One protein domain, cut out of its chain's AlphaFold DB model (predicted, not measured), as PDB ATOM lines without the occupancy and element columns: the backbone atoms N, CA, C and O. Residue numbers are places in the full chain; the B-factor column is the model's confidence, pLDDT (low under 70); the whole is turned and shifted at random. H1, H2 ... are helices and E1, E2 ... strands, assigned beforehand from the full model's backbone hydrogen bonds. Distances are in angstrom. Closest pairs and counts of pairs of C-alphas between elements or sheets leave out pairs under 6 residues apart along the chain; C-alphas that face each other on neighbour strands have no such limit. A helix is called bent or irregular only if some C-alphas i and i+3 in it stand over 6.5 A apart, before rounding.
ATOM      1  N   ALA A   8     196.488 185.426 145.758       93.12
ATOM      2  CA  ALA A   8     197.059 186.777 145.763       93.12
ATOM      3  C   ALA A   8     196.928 187.456 144.388       93.12
ATOM      4  O   ALA A   8     197.287 186.878 143.360       93.12
ATOM      5  N   CYS A   9     196.415 188.691 144.353       95.62
ATOM      6  CA  CYS A   9     196.268 189.420 143.095       95.62
ATOM      7  C   CYS A   9     197.633 189.886 142.558       95.62
ATOM      8  O   CYS A   9     198.350 190.619 143.240       95.62
ATOM      9  N   ALA A  10     197.959 189.526 141.310       95.56
ATOM     10  CA  ALA A  10     199.204 189.936 140.649       95.56
ATOM     11  C   ALA A  10     199.344 191.467 140.535       95.56
ATOM     12  O   ALA A  10     200.430 192.007 140.723       95.56
ATOM     13  N   PHE A  11     198.229 192.175 140.322       96.69
ATOM     14  CA  PHE A  11     198.172 193.640 140.228       96.69
ATOM     15  C   PHE A  11     197.759 194.313 141.548       96.69
ATOM     16  O   PHE A  11     197.235 195.428 141.570       96.69
ATOM     17  N   GLY A  12     197.981 193.633 142.680       94.88
ATOM     18  CA  GLY A  12     197.521 194.092 143.988       94.88
ATOM     19  C   GLY A  12     198.057 195.468 144.399       94.88
ATOM     20  O   GLY A  12     197.375 196.186 145.123       94.88
ATOM     21  N   ARG A  13     199.242 195.884 143.927       94.19
ATOM     22  CA  ARG A  13     199.780 197.219 144.240       94.19
ATOM     23  C   ARG A  13     199.031 198.314 143.488       94.19
ATOM     24  O   ARG A  13     198.706 199.322 144.105       94.19
ATOM     25  N   ALA A  14     198.705 198.100 142.214       94.56
ATOM     26  CA  ALA A  14     197.897 199.035 141.433       94.56
ATOM     27  C   ALA A  14     196.467 199.174 141.990       94.56
ATOM     28  O   ALA A  14     195.958 200.291 142.089       94.56
ATOM     29  N   LEU A  15     195.859 198.061 142.425       94.56
ATOM     30  CA  LEU A  15     194.551 198.045 143.098       94.56
ATOM     31  C   LEU A  15     194.581 198.817 144.426       94.56
ATOM     32  O   LEU A  15     193.769 199.715 144.633       94.56
ATOM     33  N   LEU A  16     195.557 198.532 145.299       93.69
ATOM     34  CA  LEU A  16     195.729 199.247 146.572       93.69
ATOM     35  C   LEU A  16     195.974 200.749 146.370       93.69
ATOM     36  O   LEU A  16     195.469 201.569 147.131       93.69
ATOM     37  N   ALA A  17     196.716 201.118 145.324       91.25
ATOM     38  CA  ALA A  17     196.963 202.510 144.957       91.25
ATOM     39  C   ALA A  17     195.775 203.186 144.242       91.25
ATOM     40  O   ALA A  17     195.882 204.355 143.860       91.25
ATOM     41  N   ARG A  18     194.657 202.469 144.036       91.81
ATOM     42  CA  ARG A  18     193.467 202.925 143.295       91.81
ATOM     43  C   ARG A  18     193.786 203.427 141.880       91.81
ATOM     44  O   ARG A  18     193.137 204.340 141.377       91.81
ATOM     45  N   GLN A  19     194.809 202.851 141.253       91.94
ATOM     46  CA  GLN A  19     195.214 203.134 139.869       91.94
ATOM     47  C   GLN A  19     194.653 202.104 138.881       91.94
ATOM     48  O   GLN A  19     194.764 202.276 137.672       91.94
ATOM     49  N   ALA A  20     194.055 201.031 139.393       93.81
ATOM     50  CA  ALA A  20     193.400 199.992 138.621       93.81
ATOM     51  C   ALA A  20     192.221 199.424 139.418       93.81
ATOM     52  O   ALA A  20     192.207 199.494 140.650       93.81
ATOM     53  N   ALA A  21     191.254 198.855 138.712       94.94
ATOM     54  CA  ALA A  21     190.104 198.169 139.279       94.94
ATOM     55  C   ALA A  21     190.053 196.736 138.742       94.94
ATOM     56  O   ALA A  21     190.645 196.418 137.715       94.94
ATOM     57  N   CYS A  22     189.387 195.837 139.455       95.75
ATOM     58  CA  CYS A  22     189.140 194.490 138.957       95.75
ATOM     59  C   CYS A  22     187.898 193.934 139.660       95.75
ATOM     60  O   CYS A  22     187.931 193.801 140.884       95.75
ATOM     61  N   PRO A  23     186.827 193.579 138.931       93.94
ATOM     62  CA  PRO A  23     185.601 193.047 139.529       93.94
ATOM     63  C   PRO A  23     185.809 191.664 140.163       93.94
ATOM     64  O   PRO A  23     185.033 191.245 141.014       93.94
ATOM     65  N   LEU A  24     186.879 190.959 139.777       94.56
ATOM     66  CA  LEU A  24     187.262 189.661 140.343       94.56
ATOM     67  C   LEU A  24     188.183 189.788 141.564       94.56
ATOM     68  O   LEU A  24     188.587 188.767 142.131       94.56
ATOM     69  N   ALA A  25     188.573 191.013 141.929       94.12
ATOM     70  CA  ALA A  25     189.383 191.274 143.105       94.12
ATOM     71  C   ALA A  25     188.490 191.587 144.311       94.12
ATOM     72  O   ALA A  25     187.622 192.451 144.257       94.12
ATOM     73  N   THR A  26     188.746 190.905 145.420       93.06
ATOM     74  CA  THR A  26     188.133 191.154 146.728       93.06
ATOM     75  C   THR A  26     189.216 191.544 147.722       93.06
ATOM     76  O   THR A  26     190.372 191.143 147.583       93.06
ATOM     77  N   MET A  27     188.867 192.356 148.713       92.12
ATOM     78  CA  MET A  27     189.781 192.696 149.796       92.12
ATOM     79  C   MET A  27     189.677 191.640 150.896       92.12
ATOM     80  O   MET A  27     188.578 191.322 151.344       92.12
ATOM     81  N   ALA A  28     190.813 191.086 151.311       90.12
ATOM     82  CA  ALA A  28     190.891 190.122 152.401       90.12
ATOM     83  C   ALA A  28     191.833 190.634 153.491       90.12
ATOM     84  O   ALA A  28     192.888 191.195 153.189       90.12
ATOM     85  N   LEU A  29     191.466 190.413 154.751       88.44
ATOM     86  CA  LEU A  29     192.327 190.717 155.885       88.44
ATOM     87  C   LEU A  29     193.406 189.633 156.019       88.44
ATOM     88  O   LEU A  29     193.096 188.457 156.206       88.44
ATOM     89  N   GLU A  30     194.672 190.031 155.932       84.94
ATOM     90  CA  GLU A  30     195.826 189.154 156.114       84.94
ATOM     91  C   GLU A  30     196.707 189.669 157.244       84.94
ATOM     92  O   GLU A  30     197.500 190.604 157.075       84.94
ATOM     93  N   GLY A  31     196.544 189.055 158.416       86.12
ATOM     94  CA  GLY A  31     197.064 189.614 159.658       86.12
ATOM     95  C   GLY A  31     196.382 190.950 159.936       86.12
ATOM     96  O   GLY A  31     195.164 191.011 160.050       86.12
ATOM     97  N   GLU A  32     197.164 192.024 159.996       88.38
ATOM     98  CA  GLU A  32     196.675 193.384 160.258       88.38
ATOM     99  C   GLU A  32     196.482 194.217 158.976       88.38
ATOM    100  O   GLU A  32     196.087 195.379 159.042       88.38
ATOM    101  N   ALA A  33     196.779 193.653 157.798       86.62
ATOM    102  CA  ALA A  33     196.765 194.381 156.532       86.62
ATOM    103  C   ALA A  33     195.706 193.844 155.568       86.62
ATOM    104  O   ALA A  33     195.613 192.642 155.326       86.62
ATOM    105  N   GLU A  34     194.968 194.749 154.932       90.31
ATOM    106  CA  GLU A  34     194.032 194.392 153.872       90.31
ATOM    107  C   GLU A  34     194.776 194.191 152.544       90.31
ATOM    108  O   GLU A  34     195.563 195.042 152.110       90.31
ATOM    109  N   ARG A  35     194.557 193.047 151.888       92.88
ATOM    110  CA  ARG A  35     195.225 192.689 150.634       92.88
ATOM    111  C   ARG A  35     194.226 192.277 149.559       92.88
ATOM    112  O   ARG A  35     193.342 191.466 149.832       92.88
ATOM    113  N   PRO A  36     194.410 192.736 148.308       94.44
ATOM    114  CA  PRO A  36     193.606 192.263 147.195       94.44
ATOM    115  C   PRO A  36     193.853 190.775 146.921       94.44
ATOM    116  O   PRO A  36     194.998 190.305 146.816       94.44
ATOM    117  N   ARG A  37     192.762 190.043 146.750       95.00
ATOM    118  CA  ARG A  37     192.705 188.623 146.427       95.00
ATOM    119  C   ARG A  37     191.821 188.399 145.211       95.00
ATOM    120  O   ARG A  37     190.832 189.089 145.028       95.00
ATOM    121  N   CYS A  38     192.193 187.461 144.353       95.25
ATOM    122  CA  CYS A  38     191.452 187.125 143.149       95.25
ATOM    123  C   CYS A  38     190.561 185.908 143.405       95.25
ATOM    124  O   CYS A  38     191.045 184.886 143.891       95.25
ATOM    125  N   ALA A  39     189.284 186.018 143.041       92.00
ATOM    126  CA  ALA A  39     188.302 184.944 143.185       92.00
ATOM    127  C   ALA A  39     188.324 183.920 142.029       92.00
ATOM    128  O   ALA A  39     187.672 182.885 142.115       92.00
ATOM    129  N   ALA A  40     189.049 184.201 140.941       94.19
ATOM    130  CA  ALA A  40     189.046 183.387 139.728       94.19
ATOM    131  C   ALA A  40     190.461 182.871 139.393       94.19
ATOM    132  O   ALA A  40     191.302 183.659 138.946       94.19
ATOM    133  N   PRO A  41     190.734 181.558 139.531       92.69
ATOM    134  CA  PRO A  41     192.065 180.991 139.298       92.69
ATOM    135  C   PRO A  41     192.611 181.230 137.887       92.69
ATOM    136  O   PRO A  41     193.768 181.611 137.724       92.69
ATOM    137  N   VAL A  42     191.765 181.095 136.861       94.25
ATOM    138  CA  VAL A  42     192.156 181.326 135.458       94.25
ATOM    139  C   VAL A  42     192.514 182.794 135.216       94.25
ATOM    140  O   VAL A  42     193.551 183.097 134.629       94.25
ATOM    141  N   ALA A  43     191.701 183.727 135.724       95.50
ATOM    142  CA  ALA A  43     191.998 185.152 135.612       95.50
ATOM    143  C   ALA A  43     193.284 185.514 136.369       95.50
ATOM    144  O   ALA A  43     194.095 186.290 135.863       95.50
ATOM    145  N   ASN A  44     193.508 184.918 137.546       96.62
ATOM    146  CA  ASN A  44     194.743 185.093 138.303       96.62
ATOM    147  C   ASN A  44     195.961 184.614 137.505       96.62
ATOM    148  O   ASN A  44     196.939 185.353 137.403       96.62
ATOM    149  N   ALA A  45     195.883 183.426 136.898       96.56
ATOM    150  CA  ALA A  45     196.946 182.881 136.063       96.56
ATOM    151  C   ALA A  45     197.271 183.812 134.883       96.56
ATOM    152  O   ALA A  45     198.433 184.163 134.692       96.56
ATOM    153  N   ASN A  46     196.260 184.310 134.166       97.19
ATOM    154  CA  ASN A  46     196.457 185.259 133.064       97.19
ATOM    155  C   ASN A  46     197.120 186.563 133.537       97.19
ATOM    156  O   ASN A  46     198.084 187.029 132.927       97.19
ATOM    157  N   CYS A  47     196.663 187.124 134.661       97.75
ATOM    158  CA  CYS A  47     197.263 188.324 135.249       97.75
ATOM    159  C   CYS A  47     198.724 188.099 135.671       97.75
ATOM    160  O   CYS A  47     199.563 188.976 135.477       97.75
ATOM    161  N   ARG A  48     199.041 186.933 136.249       96.94
ATOM    162  CA  ARG A  48     200.409 186.567 136.649       96.94
ATOM    163  C   ARG A  48     201.322 186.405 135.442       96.94
ATOM    164  O   ARG A  48     202.450 186.887 135.484       96.94
ATOM    165  N   THR A  49     200.830 185.785 134.373       97.50
ATOM    166  CA  THR A  49     201.563 185.666 133.109       97.50
ATOM    167  C   THR A  49     201.857 187.041 132.523       97.50
ATOM    168  O   THR A  49     203.006 187.323 132.199       97.50
ATOM    169  N   LEU A  50     200.858 187.932 132.455       98.12
ATOM    170  CA  LEU A  50     201.082 189.302 131.995       98.12
ATOM    171  C   LEU A  50     202.133 190.006 132.861       98.12
ATOM    172  O   LEU A  50     203.080 190.571 132.328       98.12
ATOM    173  N   HIS A  51     202.001 189.953 134.188       97.62
ATOM    174  CA  HIS A  51     202.955 190.579 135.107       97.62
ATOM    175  C   HIS A  51     204.390 190.075 134.908       97.62
ATOM    176  O   HIS A  51     205.319 190.881 134.839       97.62
ATOM    177  N   ALA A  52     204.567 188.762 134.746       96.44
ATOM    178  CA  ALA A  52     205.867 188.160 134.467       96.44
ATOM    179  C   ALA A  52     206.460 188.675 133.148       96.44
ATOM    180  O   ALA A  52     207.625 189.072 133.127       96.44
ATOM    181  N   LEU A  53     205.649 188.759 132.087       97.38
ATOM    182  CA  LEU A  53     206.075 189.314 130.801       97.38
ATOM    183  C   LEU A  53     206.451 190.795 130.918       97.38
ATOM    184  O   LEU A  53     207.496 191.202 130.421       97.38
ATOM    185  N   LEU A  54     205.657 191.606 131.625       97.06
ATOM    186  CA  LEU A  54     205.992 193.011 131.877       97.06
ATOM    187  C   LEU A  54     207.343 193.126 132.587       97.06
ATOM    188  O   LEU A  54     208.190 193.914 132.170       97.06
ATOM    189  N   ARG A  55     207.562 192.326 133.639       95.94
ATOM    190  CA  ARG A  55     208.825 192.306 134.384       95.94
ATOM    191  C   ARG A  55     209.991 191.935 133.476       95.94
ATOM    192  O   ARG A  55     210.993 192.643 133.463       95.94
ATOM    193  N   GLU A  56     209.865 190.848 132.724       95.81
ATOM    194  CA  GLU A  56     210.899 190.366 131.808       95.81
ATOM    195  C   GLU A  56     211.273 191.449 130.787       95.81
ATOM    196  O   GLU A  56     212.432 191.856 130.704       95.81
ATOM    197  N   ARG A  57     210.279 192.010 130.089       96.50
ATOM    198  CA  ARG A  57     210.495 193.017 129.039       96.50
ATOM    199  C   ARG A  57     210.990 194.358 129.585       96.50
ATOM    200  O   ARG A  57     211.731 195.057 128.900       96.50
ATOM    201  N   ALA A  58     210.643 194.705 130.823       94.75
ATOM    202  CA  ALA A  58     211.096 195.934 131.472       94.75
ATOM    203  C   ALA A  58     212.418 195.781 132.251       94.75
ATOM    204  O   ALA A  58     212.930 196.777 132.770       94.75
ATOM    205  N   THR A  59     212.990 194.571 132.345       94.19
ATOM    206  CA  THR A  59     214.144 194.286 133.221       94.19
ATOM    207  C   THR A  59     215.334 195.196 132.932       94.19
ATOM    208  O   THR A  59     215.891 195.784 133.858       94.19
ATOM    209  N   PHE A  60     215.687 195.377 131.658       91.38
ATOM    210  CA  PHE A  60     216.832 196.200 131.272       91.38
ATOM    211  C   PHE A  60     216.580 197.696 131.480       91.38
ATOM    212  O   PHE A  60     217.409 198.383 132.076       91.38
ATOM    213  N   VAL A  61     215.422 198.201 131.043       91.38
ATOM    214  CA  VAL A  61     215.121 199.642 131.101       91.38
ATOM    215  C   VAL A  61     214.896 200.142 132.527       91.38
ATOM    216  O   VAL A  61     215.250 201.276 132.839       91.38
ATOM    217  N   LEU A  62     214.354 199.299 133.411       88.81
ATOM    218  CA  LEU A  62     214.137 199.631 134.819       88.81
ATOM    219  C   LEU A  62     215.260 199.135 135.740       88.81
ATOM    220  O   LEU A  62     215.184 199.373 136.945       88.81
ATOM    221  N   ARG A  63     216.288 198.460 135.203       91.31
ATOM    222  CA  ARG A  63     217.387 197.846 135.972       91.31
ATOM    223  C   ARG A  63     216.862 196.959 137.111       91.31
ATOM    224  O   ARG A  63     217.256 197.107 138.268       91.31
ATOM    225  N   LEU A  64     215.912 196.083 136.784       91.19
ATOM    226  CA  LEU A  64     215.225 195.260 137.780       91.19
ATOM    227  C   LEU A  64     216.164 194.227 138.402       91.19
ATOM    228  O   LEU A  64     217.067 193.700 137.754       91.19
ATOM    229  N   ALA A  65     215.892 193.901 139.666       87.44
ATOM    230  CA  ALA A  65     216.543 192.791 140.344       87.44
ATOM    231  C   ALA A  65     216.242 191.454 139.630       87.44
ATOM    232  O   ALA A  65     215.170 191.322 139.014       87.44
ATOM    233  N   PRO A  66     217.134 190.450 139.768       84.19
ATOM    234  CA  PRO A  66     216.966 189.140 139.147       84.19
ATOM    235  C   PRO A  66     215.575 188.531 139.385       84.19
ATOM    236  O   PRO A  66     214.944 188.818 140.412       84.19
ATOM    237  N   PRO A  67     215.077 187.692 138.458       81.62
ATOM    238  CA  PRO A  67     213.828 186.962 138.644       81.62
ATOM    239  C   PRO A  67     213.794 186.248 140.003       81.62
ATOM    240  O   PRO A  67     214.794 185.695 140.446       81.62
ATOM    241  N   GLY A  68     212.645 186.282 140.679       81.94
ATOM    242  CA  GLY A  68     212.479 185.705 142.021       81.94
ATOM    243  C   GLY A  68     212.751 186.673 143.175       81.94
ATOM    244  O   GLY A  68     212.217 186.472 144.263       81.94
ATOM    245  N   THR A  69     213.467 187.778 142.947       88.62
ATOM    246  CA  THR A  69     213.641 188.815 143.975       88.62
ATOM    247  C   THR A  69     212.424 189.751 144.005       88.62
ATOM    248  O   THR A  69     211.984 190.203 142.937       88.62
ATOM    249  N   PRO A  70     211.858 190.077 145.183       89.06
ATOM    250  CA  PRO A  70     210.811 191.089 145.302       89.06
ATOM    251  C   PRO A  70     211.278 192.449 144.771       89.06
ATOM    252  O   PRO A  70     212.392 192.883 145.065       89.06
ATOM    253  N   LEU A  71     210.433 193.138 143.999       91.50
ATOM    254  CA  LEU A  71     210.743 194.492 143.544       91.50
ATOM    255  C   LEU A  71     210.484 195.511 144.668       91.50
ATOM    256  O   LEU A  71     209.526 195.352 145.436       91.50
ATOM    257  N   PRO A  72     211.284 196.591 144.759       93.00
ATOM    258  CA  PRO A  72     210.966 197.723 145.619       93.00
ATOM    259  C   PRO A  72     209.574 198.280 145.305       93.00
ATOM    260  O   PRO A  72     209.163 198.314 144.147       93.00
ATOM    261  N   HIS A  73     208.866 198.778 146.322       90.50
ATOM    262  CA  HIS A  73     207.465 199.192 146.186       90.50
ATOM    263  C   HIS A  73     207.215 200.166 145.022       90.50
ATOM    264  O   HIS A  73     206.299 199.948 144.232       90.50
ATOM    265  N   ALA A  74     208.044 201.205 144.882       91.62
ATOM    266  CA  ALA A  74     207.901 202.193 143.812       91.62
ATOM    267  C   ALA A  74     208.117 201.589 142.412       91.62
ATOM    268  O   ALA A  74     207.431 201.962 141.464       91.62
ATOM    269  N   VAL A  75     209.041 200.634 142.291       93.69
ATOM    270  CA  VAL A  75     209.340 199.938 141.031       93.69
ATOM    271  C   VAL A  75     208.202 198.990 140.665       93.69
ATOM    272  O   VAL A  75     207.765 198.979 139.520       93.69
ATOM    273  N   GLU A  76     207.678 198.248 141.642       94.88
ATOM    274  CA  GLU A  76     206.516 197.376 141.463       94.88
ATOM    275  C   GLU A  76     205.283 198.179 141.025       94.88
ATOM    276  O   GLU A  76     204.591 197.802 140.085       94.88
ATOM    277  N   LEU A  77     205.035 199.325 141.664       94.00
ATOM    278  CA  LEU A  77     203.912 200.186 141.312       94.00
ATOM    279  C   LEU A  77     204.067 200.770 139.902       94.00
ATOM    280  O   LEU A  77     203.107 200.761 139.137       94.00
ATOM    281  N   ARG A  78     205.275 201.205 139.530       95.25
ATOM    282  CA  ARG A  78     205.580 201.672 138.170       95.25
ATOM    283  C   ARG A  78     205.384 200.581 137.128       95.25
ATOM    284  O   ARG A  78     204.781 200.841 136.091       95.25
ATOM    285  N   LEU A  79     205.852 199.367 137.410       96.06
ATOM    286  CA  LEU A  79     205.690 198.220 136.524       96.06
ATOM    287  C   LEU A  79     204.207 197.887 136.315       96.06
ATOM    288  O   LEU A  79     203.765 197.744 135.178       96.06
ATOM    289  N   GLN A  80     203.436 197.802 137.403       96.12
ATOM    290  CA  GLN A  80     202.015 197.470 137.346       96.12
ATOM    291  C   GLN A  80     201.200 198.577 136.674       96.12
ATOM    292  O   GLN A  80     200.522 198.323 135.682       96.12
ATOM    293  N   CYS A  81     201.272 199.807 137.180       95.25
ATOM    294  CA  CYS A  81     200.476 200.912 136.660       95.25
ATOM    295  C   CYS A  81     200.897 201.268 135.236       95.25
ATOM    296  O   CYS A  81     200.049 201.303 134.349       95.25
ATOM    297  N   GLY A  82     202.191 201.474 134.991       94.88
ATOM    298  CA  GLY A  82     202.696 201.803 133.663       94.88
ATOM    299  C   GLY A  82     202.448 200.691 132.643       94.88
ATOM    300  O   GLY A  82     202.114 200.983 131.497       94.88
ATOM    301  N   GLY A  83     202.510 199.424 133.065       95.88
ATOM    302  CA  GLY A  83     202.179 198.281 132.218       95.88
ATOM    303  C   GLY A  83     200.706 198.258 131.812       95.88
ATOM    304  O   GLY A  83     200.404 198.065 130.639       95.88
ATOM    305  N   LEU A  84     199.789 198.529 132.749       95.75
ATOM    306  CA  LEU A  84     198.357 198.646 132.449       95.75
ATOM    307  C   LEU A  84     198.054 199.850 131.544       95.75
ATOM    308  O   LEU A  84     197.276 199.719 130.607       95.75
ATOM    309  N   HIS A  85     198.705 200.997 131.767       94.25
ATOM    310  CA  HIS A  85     198.581 202.173 130.892       94.25
ATOM    311  C   HIS A  85     199.070 201.885 129.476       94.25
ATOM    312  O   HIS A  85     198.406 202.245 128.507       94.25
ATOM    313  N   GLY A  86     200.210 201.213 129.352       94.94
ATOM    314  CA  GLY A  86     200.750 200.807 128.064       94.94
ATOM    315  C   GLY A  86     199.867 199.799 127.341       94.94
ATOM    316  O   GLY A  86     199.666 199.917 126.136       94.94
ATOM    317  N   LEU A  87     199.308 198.832 128.073       96.19
ATOM    318  CA  LEU A  87     198.406 197.836 127.502       96.19
ATOM    319  C   LEU A  87     197.094 198.471 127.017       96.19
ATOM    320  O   LEU A  87     196.649 198.164 125.917       96.19
ATOM    321  N   ALA A  88     196.523 199.398 127.790       95.06
ATOM    322  CA  ALA A  88     195.348 200.169 127.389       95.06
ATOM    323  C   ALA A  88     195.608 200.983 126.114       95.06
ATOM    324  O   ALA A  88     194.828 200.912 125.166       95.06
ATOM    325  N   GLN A  89     196.756 201.664 126.034       94.00
ATOM    326  CA  GLN A  89     197.167 202.394 124.828       94.00
ATOM    327  C   GLN A  89     197.321 201.474 123.614       94.00
ATOM    328  O   GLN A  89     196.845 201.809 122.532       94.00
ATOM    329  N   ALA A  90     197.945 200.305 123.786       94.81
ATOM    330  CA  ALA A  90     198.092 199.316 122.720       94.81
ATOM    331  C   ALA A  90     196.737 198.808 122.197       94.81
ATOM    332  O   ALA A  90     196.609 198.505 121.015       94.81
ATOM    333  N   LEU A  91     195.724 198.754 123.064       94.69
ATOM    334  CA  LEU A  91     194.342 198.395 122.733       94.69
ATOM    335  C   LEU A  91     193.506 199.584 122.217       94.69
ATOM    336  O   LEU A  91     192.301 199.447 121.989       94.69
ATOM    337  N   GLY A  92     194.118 200.757 122.033       92.00
ATOM    338  CA  GLY A  92     193.447 201.965 121.554       92.00
ATOM    339  C   GLY A  92     192.528 202.631 122.585       92.00
ATOM    340  O   GLY A  92     191.700 203.464 122.218       92.00
ATOM    341  N   GLU A  93     192.644 202.290 123.870       88.62
ATOM    342  CA  GLU A  93     191.879 202.936 124.938       88.62
ATOM    343  C   GLU A  93     192.515 204.273 125.308       88.62
ATOM    344  O   GLU A  93     193.691 204.343 125.669       88.62
ATOM    345  N   THR A  94     191.739 205.355 125.220       70.31
ATOM    346  CA  THR A  94     192.312 206.698 125.328       70.31
ATOM    347  C   THR A  94     192.352 207.238 126.758       70.31
ATOM    348  O   THR A  94     193.362 207.852 127.080       70.31
ATOM    349  N   GLN A  95     191.351 207.044 127.643       59.12
ATOM    350  CA  GLN A  95     191.332 207.771 128.943       59.12
ATOM    351  C   GLN A  95     190.567 207.150 130.144       59.12
ATOM    352  O   GLN A  95     190.394 207.832 131.153       59.12
ATOM    353  N   ALA A  96     190.119 205.890 130.128       63.09
ATOM    354  CA  ALA A  96     189.311 205.346 131.237       63.09
ATOM    355  C   ALA A  96     190.157 204.689 132.355       63.09
ATOM    356  O   ALA A  96     190.185 203.469 132.482       63.09
ATOM    357  N   PHE A  97     190.843 205.490 133.183       79.81
ATOM    358  CA  PHE A  97     191.449 205.002 134.434       79.81
ATOM    359  C   PHE A  97     190.545 205.286 135.645       79.81
ATOM    360  O   PHE A  97     189.976 206.375 135.730       79.81
ATOM    361  N   PRO A  98     190.427 204.354 136.611       81.44
ATOM    362  CA  PRO A  98     191.177 203.100 136.741       81.44
ATOM    363  C   PRO A  98     190.710 202.007 135.763       81.44
ATOM    364  O   PRO A  98     189.527 201.690 135.710       81.44
ATOM    365  N   ALA A  99     191.652 201.405 135.031       85.69
ATOM    366  CA  ALA A  99     191.345 200.341 134.076       85.69
ATOM    367  C   ALA A  99     190.893 199.059 134.793       85.69
ATOM    368  O   ALA A  99     191.456 198.701 135.836       85.69
ATOM    369  N   ASP A 100     189.920 198.351 134.212       93.94
ATOM    370  CA  ASP A 100     189.571 196.992 134.626       93.94
ATOM    371  C   ASP A 100     190.671 196.026 134.172       93.94
ATOM    372  O   ASP A 100     190.781 195.683 132.996       93.94
ATOM    373  N   VAL A 101     191.492 195.575 135.120       95.56
ATOM    374  CA  VAL A 101     192.623 194.675 134.860       95.56
ATOM    375  C   VAL A 101     192.165 193.386 134.189       95.56
ATOM    376  O   VAL A 101     192.835 192.908 133.276       95.56
ATOM    377  N   HIS A 102     191.053 192.797 134.635       96.19
ATOM    378  CA  HIS A 102     190.601 191.528 134.079       96.19
ATOM    379  C   HIS A 102     190.139 191.704 132.634       96.19
ATOM    380  O   HIS A 102     190.581 190.947 131.767       96.19
ATOM    381  N   ALA A 103     189.311 192.719 132.378       95.19
ATOM    382  CA  ALA A 103     188.832 193.022 131.035       95.19
ATOM    383  C   ALA A 103     189.997 193.347 130.088       95.19
ATOM    384  O   ALA A 103     190.048 192.828 128.975       95.19
ATOM    385  N   LEU A 104     190.975 194.126 130.555       95.44
ATOM    386  CA  LEU A 104     192.136 194.522 129.767       95.44
ATOM    387  C   LEU A 104     193.016 193.322 129.384       95.44
ATOM    388  O   LEU A 104     193.417 193.182 128.230       95.44
ATOM    389  N   VAL A 105     193.283 192.422 130.337       96.94
ATOM    390  CA  VAL A 105     194.047 191.188 130.092       96.94
ATOM    391  C   VAL A 105     193.300 190.272 129.124       96.94
ATOM    392  O   VAL A 105     193.909 189.742 128.196       96.94
ATOM    393  N   ALA A 106     191.992 190.088 129.323       96.62
ATOM    394  CA  ALA A 106     191.172 189.245 128.461       96.62
ATOM    395  C   ALA A 106     191.140 189.787 127.027       96.62
ATOM    396  O   ALA A 106     191.374 189.039 126.080       96.62
ATOM    397  N   ARG A 107     190.935 191.097 126.869       96.31
ATOM    398  CA  ARG A 107     190.935 191.764 125.568       96.31
ATOM    399  C   ARG A 107     192.292 191.666 124.877       96.31
ATOM    400  O   ARG A 107     192.343 191.303 123.712       96.31
ATOM    401  N   ALA A 108     193.394 191.868 125.600       96.38
ATOM    402  CA  ALA A 108     194.737 191.676 125.052       96.38
ATOM    403  C   ALA A 108     194.973 190.249 124.529       96.38
ATOM    404  O   ALA A 108     195.618 190.067 123.499       96.38
ATOM    405  N   GLN A 109     194.445 189.228 125.212       96.56
ATOM    406  CA  GLN A 109     194.525 187.850 124.723       96.56
ATOM    407  C   GLN A 109     193.750 187.647 123.417       96.56
ATOM    408  O   GLN A 109     194.211 186.879 122.577       96.56
ATOM    409  N   GLN A 110     192.608 188.315 123.244       96.81
ATOM    410  CA  GLN A 110     191.813 188.226 122.017       96.81
ATOM    411  C   GLN A 110     192.454 189.021 120.870       96.81
ATOM    412  O   GLN A 110     192.752 188.449 119.824       96.81
ATOM    413  N   ASP A 111     192.726 190.309 121.088       97.31
ATOM    414  CA  ASP A 111     193.119 191.256 120.037       97.31
ATOM    415  C   ASP A 111     194.536 190.978 119.500       97.31
ATOM    416  O   ASP A 111     194.817 191.228 118.328       97.31
ATOM    417  N   PHE A 112     195.424 190.414 120.328       96.88
ATOM    418  CA  PHE A 112     196.808 190.105 119.946       96.88
ATOM    419  C   PHE A 112     197.092 188.606 119.762       96.88
ATOM    420  O   PHE A 112     198.247 188.214 119.598       96.88
ATOM    421  N   GLY A 113     196.070 187.743 119.816       94.94
ATOM    422  CA  GLY A 113     196.255 186.289 119.705       94.94
ATOM    423  C   GLY A 113     197.043 185.672 120.870       94.94
ATOM    424  O   GLY A 113     197.692 184.639 120.715       94.94
ATOM    425  N   GLY A 114     197.007 186.313 122.041       95.56
ATOM    426  CA  GLY A 114     197.675 185.882 123.266       95.56
ATOM    427  C   GLY A 114     198.585 186.951 123.873       95.56
ATOM    428  O   GLY A 114     198.956 187.935 123.242       95.56
ATOM    429  N   LEU A 115     198.997 186.741 125.127       97.06
ATOM    430  CA  LEU A 115     199.796 187.728 125.873       97.06
ATOM    431  C   LEU A 115     201.208 187.939 125.303       97.06
ATOM    432  O   LEU A 115     201.814 188.980 125.537       97.06
ATOM    433  N   LEU A 116     201.740 186.971 124.554       96.88
ATOM    434  CA  LEU A 116     203.035 187.105 123.881       96.88
ATOM    435  C   LEU A 116     202.971 188.008 122.642       96.88
ATOM    436  O   LEU A 116     204.011 188.529 122.246       96.88
ATOM    437  N   GLY A 117     201.781 188.204 122.060       96.94
ATOM    438  CA  GLY A 117     201.561 189.056 120.888       96.94
ATOM    439  C   GLY A 117     201.408 190.543 121.214       96.94
ATOM    440  O   GLY A 117     201.293 191.357 120.304       96.94
ATOM    441  N   ILE A 118     201.406 190.912 122.500       97.75
ATOM    442  CA  ILE A 118     201.297 192.309 122.934       97.75
ATOM    443  C   ILE A 118     202.473 193.123 122.356       97.75
ATOM    444  O   ILE A 118     203.622 192.679 122.461       97.75
ATOM    445  N   PRO A 119     202.234 194.336 121.818       96.94
ATOM    446  CA  PRO A 119     203.295 195.232 121.351       96.94
ATOM    447  C   PRO A 119     204.062 195.827 122.544       96.94
ATOM    448  O   PRO A 119     203.771 196.920 123.045       96.94
ATOM    449  N   PHE A 120     205.028 195.066 123.060       96.75
ATOM    450  CA  PHE A 120     205.749 195.400 124.287       96.75
ATOM    451  C   PHE A 120     206.602 196.664 124.170       96.75
ATOM    452  O   PHE A 120     206.877 197.273 125.196       96.75
ATOM    453  N   GLU A 121     206.986 197.106 122.975       95.75
ATOM    454  CA  GLU A 121     207.662 198.390 122.787       95.75
ATOM    455  C   GLU A 121     206.808 199.563 123.295       95.75
ATOM    456  O   GLU A 121     207.291 200.391 124.072       95.75
ATOM    457  N   THR A 122     205.514 199.575 122.959       95.12
ATOM    458  CA  THR A 122     204.547 200.583 123.418       95.12
ATOM    459  C   THR A 122     204.336 200.470 124.924       95.12
ATOM    460  O   THR A 122     204.341 201.469 125.647       95.12
ATOM    461  N   VAL A 123     204.218 199.237 125.424       96.75
ATOM    462  CA  VAL A 123     203.973 198.986 126.847       96.75
ATOM    463  C   VAL A 123     205.167 199.387 127.713       96.75
ATOM    464  O   VAL A 123     205.006 200.067 128.726       96.75
ATOM    465  N   VAL A 124     206.381 199.021 127.305       96.88
ATOM    466  CA  VAL A 124     207.619 199.375 128.007       96.88
ATOM    467  C   VAL A 124     207.854 200.884 127.968       96.88
ATOM    468  O   VAL A 124     208.231 201.460 128.990       96.88
ATOM    469  N   ALA A 125     207.561 201.558 126.850       95.69
ATOM    470  CA  ALA A 125     207.623 203.016 126.784       95.69
ATOM    471  C   ALA A 125     206.675 203.676 127.802       95.69
ATOM    472  O   ALA A 125     207.076 204.615 128.494       95.69
ATOM    473  N   ALA A 126     205.452 203.161 127.956       94.75
ATOM    474  CA  ALA A 126     204.512 203.645 128.966       94.75
ATOM    475  C   ALA A 126     204.988 203.363 130.403       94.75
ATOM    476  O   ALA A 126     204.881 204.239 131.259       94.75
ATOM    477  N   ILE A 127     205.588 202.195 130.668       95.56
ATOM    478  CA  ILE A 127     206.213 201.873 131.965       95.56
ATOM    479  C   ILE A 127     207.303 202.887 132.325       95.56
ATOM    480  O   ILE A 127     207.377 203.367 133.459       95.56
ATOM    481  N   VAL A 128     208.156 203.232 131.362       94.75
ATOM    482  CA  VAL A 128     209.224 204.214 131.569       94.75
ATOM    483  C   VAL A 128     208.647 205.621 131.754       94.75
ATOM    484  O   VAL A 128     209.143 206.366 132.589       94.75
ATOM    485  N   ARG A 129     207.581 205.989 131.048       93.06
ATOM    486  CA  ARG A 129     206.948 207.311 131.198       93.06
ATOM    487  C   ARG A 129     206.091 207.455 132.452       93.06
ATOM    488  O   ARG A 129     205.732 208.572 132.798       93.06
ATOM    489  N   TRP A 130     205.731 206.354 133.109       91.38
ATOM    490  CA  TRP A 130     204.883 206.418 134.290       91.38
ATOM    491  C   TRP A 130     205.629 207.069 135.458       91.38
ATOM    492  O   TRP A 130     206.559 206.497 136.036       91.38
TER     493      TRP A 130
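Overview. This is residues 8 to 130 of the 143 residues of an uncharacterized protein of Betaproteobacteria bacterium (UniProt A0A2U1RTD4). Picture a cluster of crossed helices with H3 at its core: H2 crosses H3, H5 packs closely on it, and H4 and the short H1 also touch it. The hairpin of E1 and E2 makes one end of the longest axis. The printed part has 123 residues, with five named helices and two antiparallel strands in the order H1, E1, E2, H2, H3, H4, H5. It is mostly helix and compact, with a radius of gyration of the C-alphas of 13.6 A and spans of 39 by 30 by 25 A.

Arrangement. Start at H1, residues 12 to 16, which touches residues 76 to 81 alone of H3, residues 73 to 90; their closest C-alphas, Ala 14 and Cys 81, are 5.7 A apart. Next, E1, residues 25 to 30, and E2, residues 33 to 38, form a hairpin; look for N 26 and O 37, 2.8 A apart, within hydrogen-bond range. H2, residues 41 to 62, touches residues 75 to 83 alone of H3, about perpendicular at 76 degrees, closest at C-alphas 54 and 83, 6.5 A. H4, residues 101 to 111, touches H3 at a steep tilt of 42 degrees, closest at C-alphas 104 and 88, 6.9 A. H5, residues 120 to 129, touches H3 at 49 degrees, a steep tilt, opposite ways, closest at C-alphas 123 and 86, 3.9 A. Every O i to N i+4 pair is within range in H1, H3, H4 and H5, and 16 of 18 in H2.

Along the chain. Find C-alpha 12 at (197.521, 194.092, 143.988), where H1 begins. H2 runs 29.2 A, irregular, with C-alphas 57 and 60 7.4 A apart; H3 runs 25.3 A. H5 ends at C-alpha 129, (206.948, 207.311, 131.198).

Size, cuts and confidence. The two farthest C-alphas, Glu 32 and Gly 113, are 41.2 A apart. The printed part has no cut and no long link. Residues 95 to 96 have pLDDT under 70.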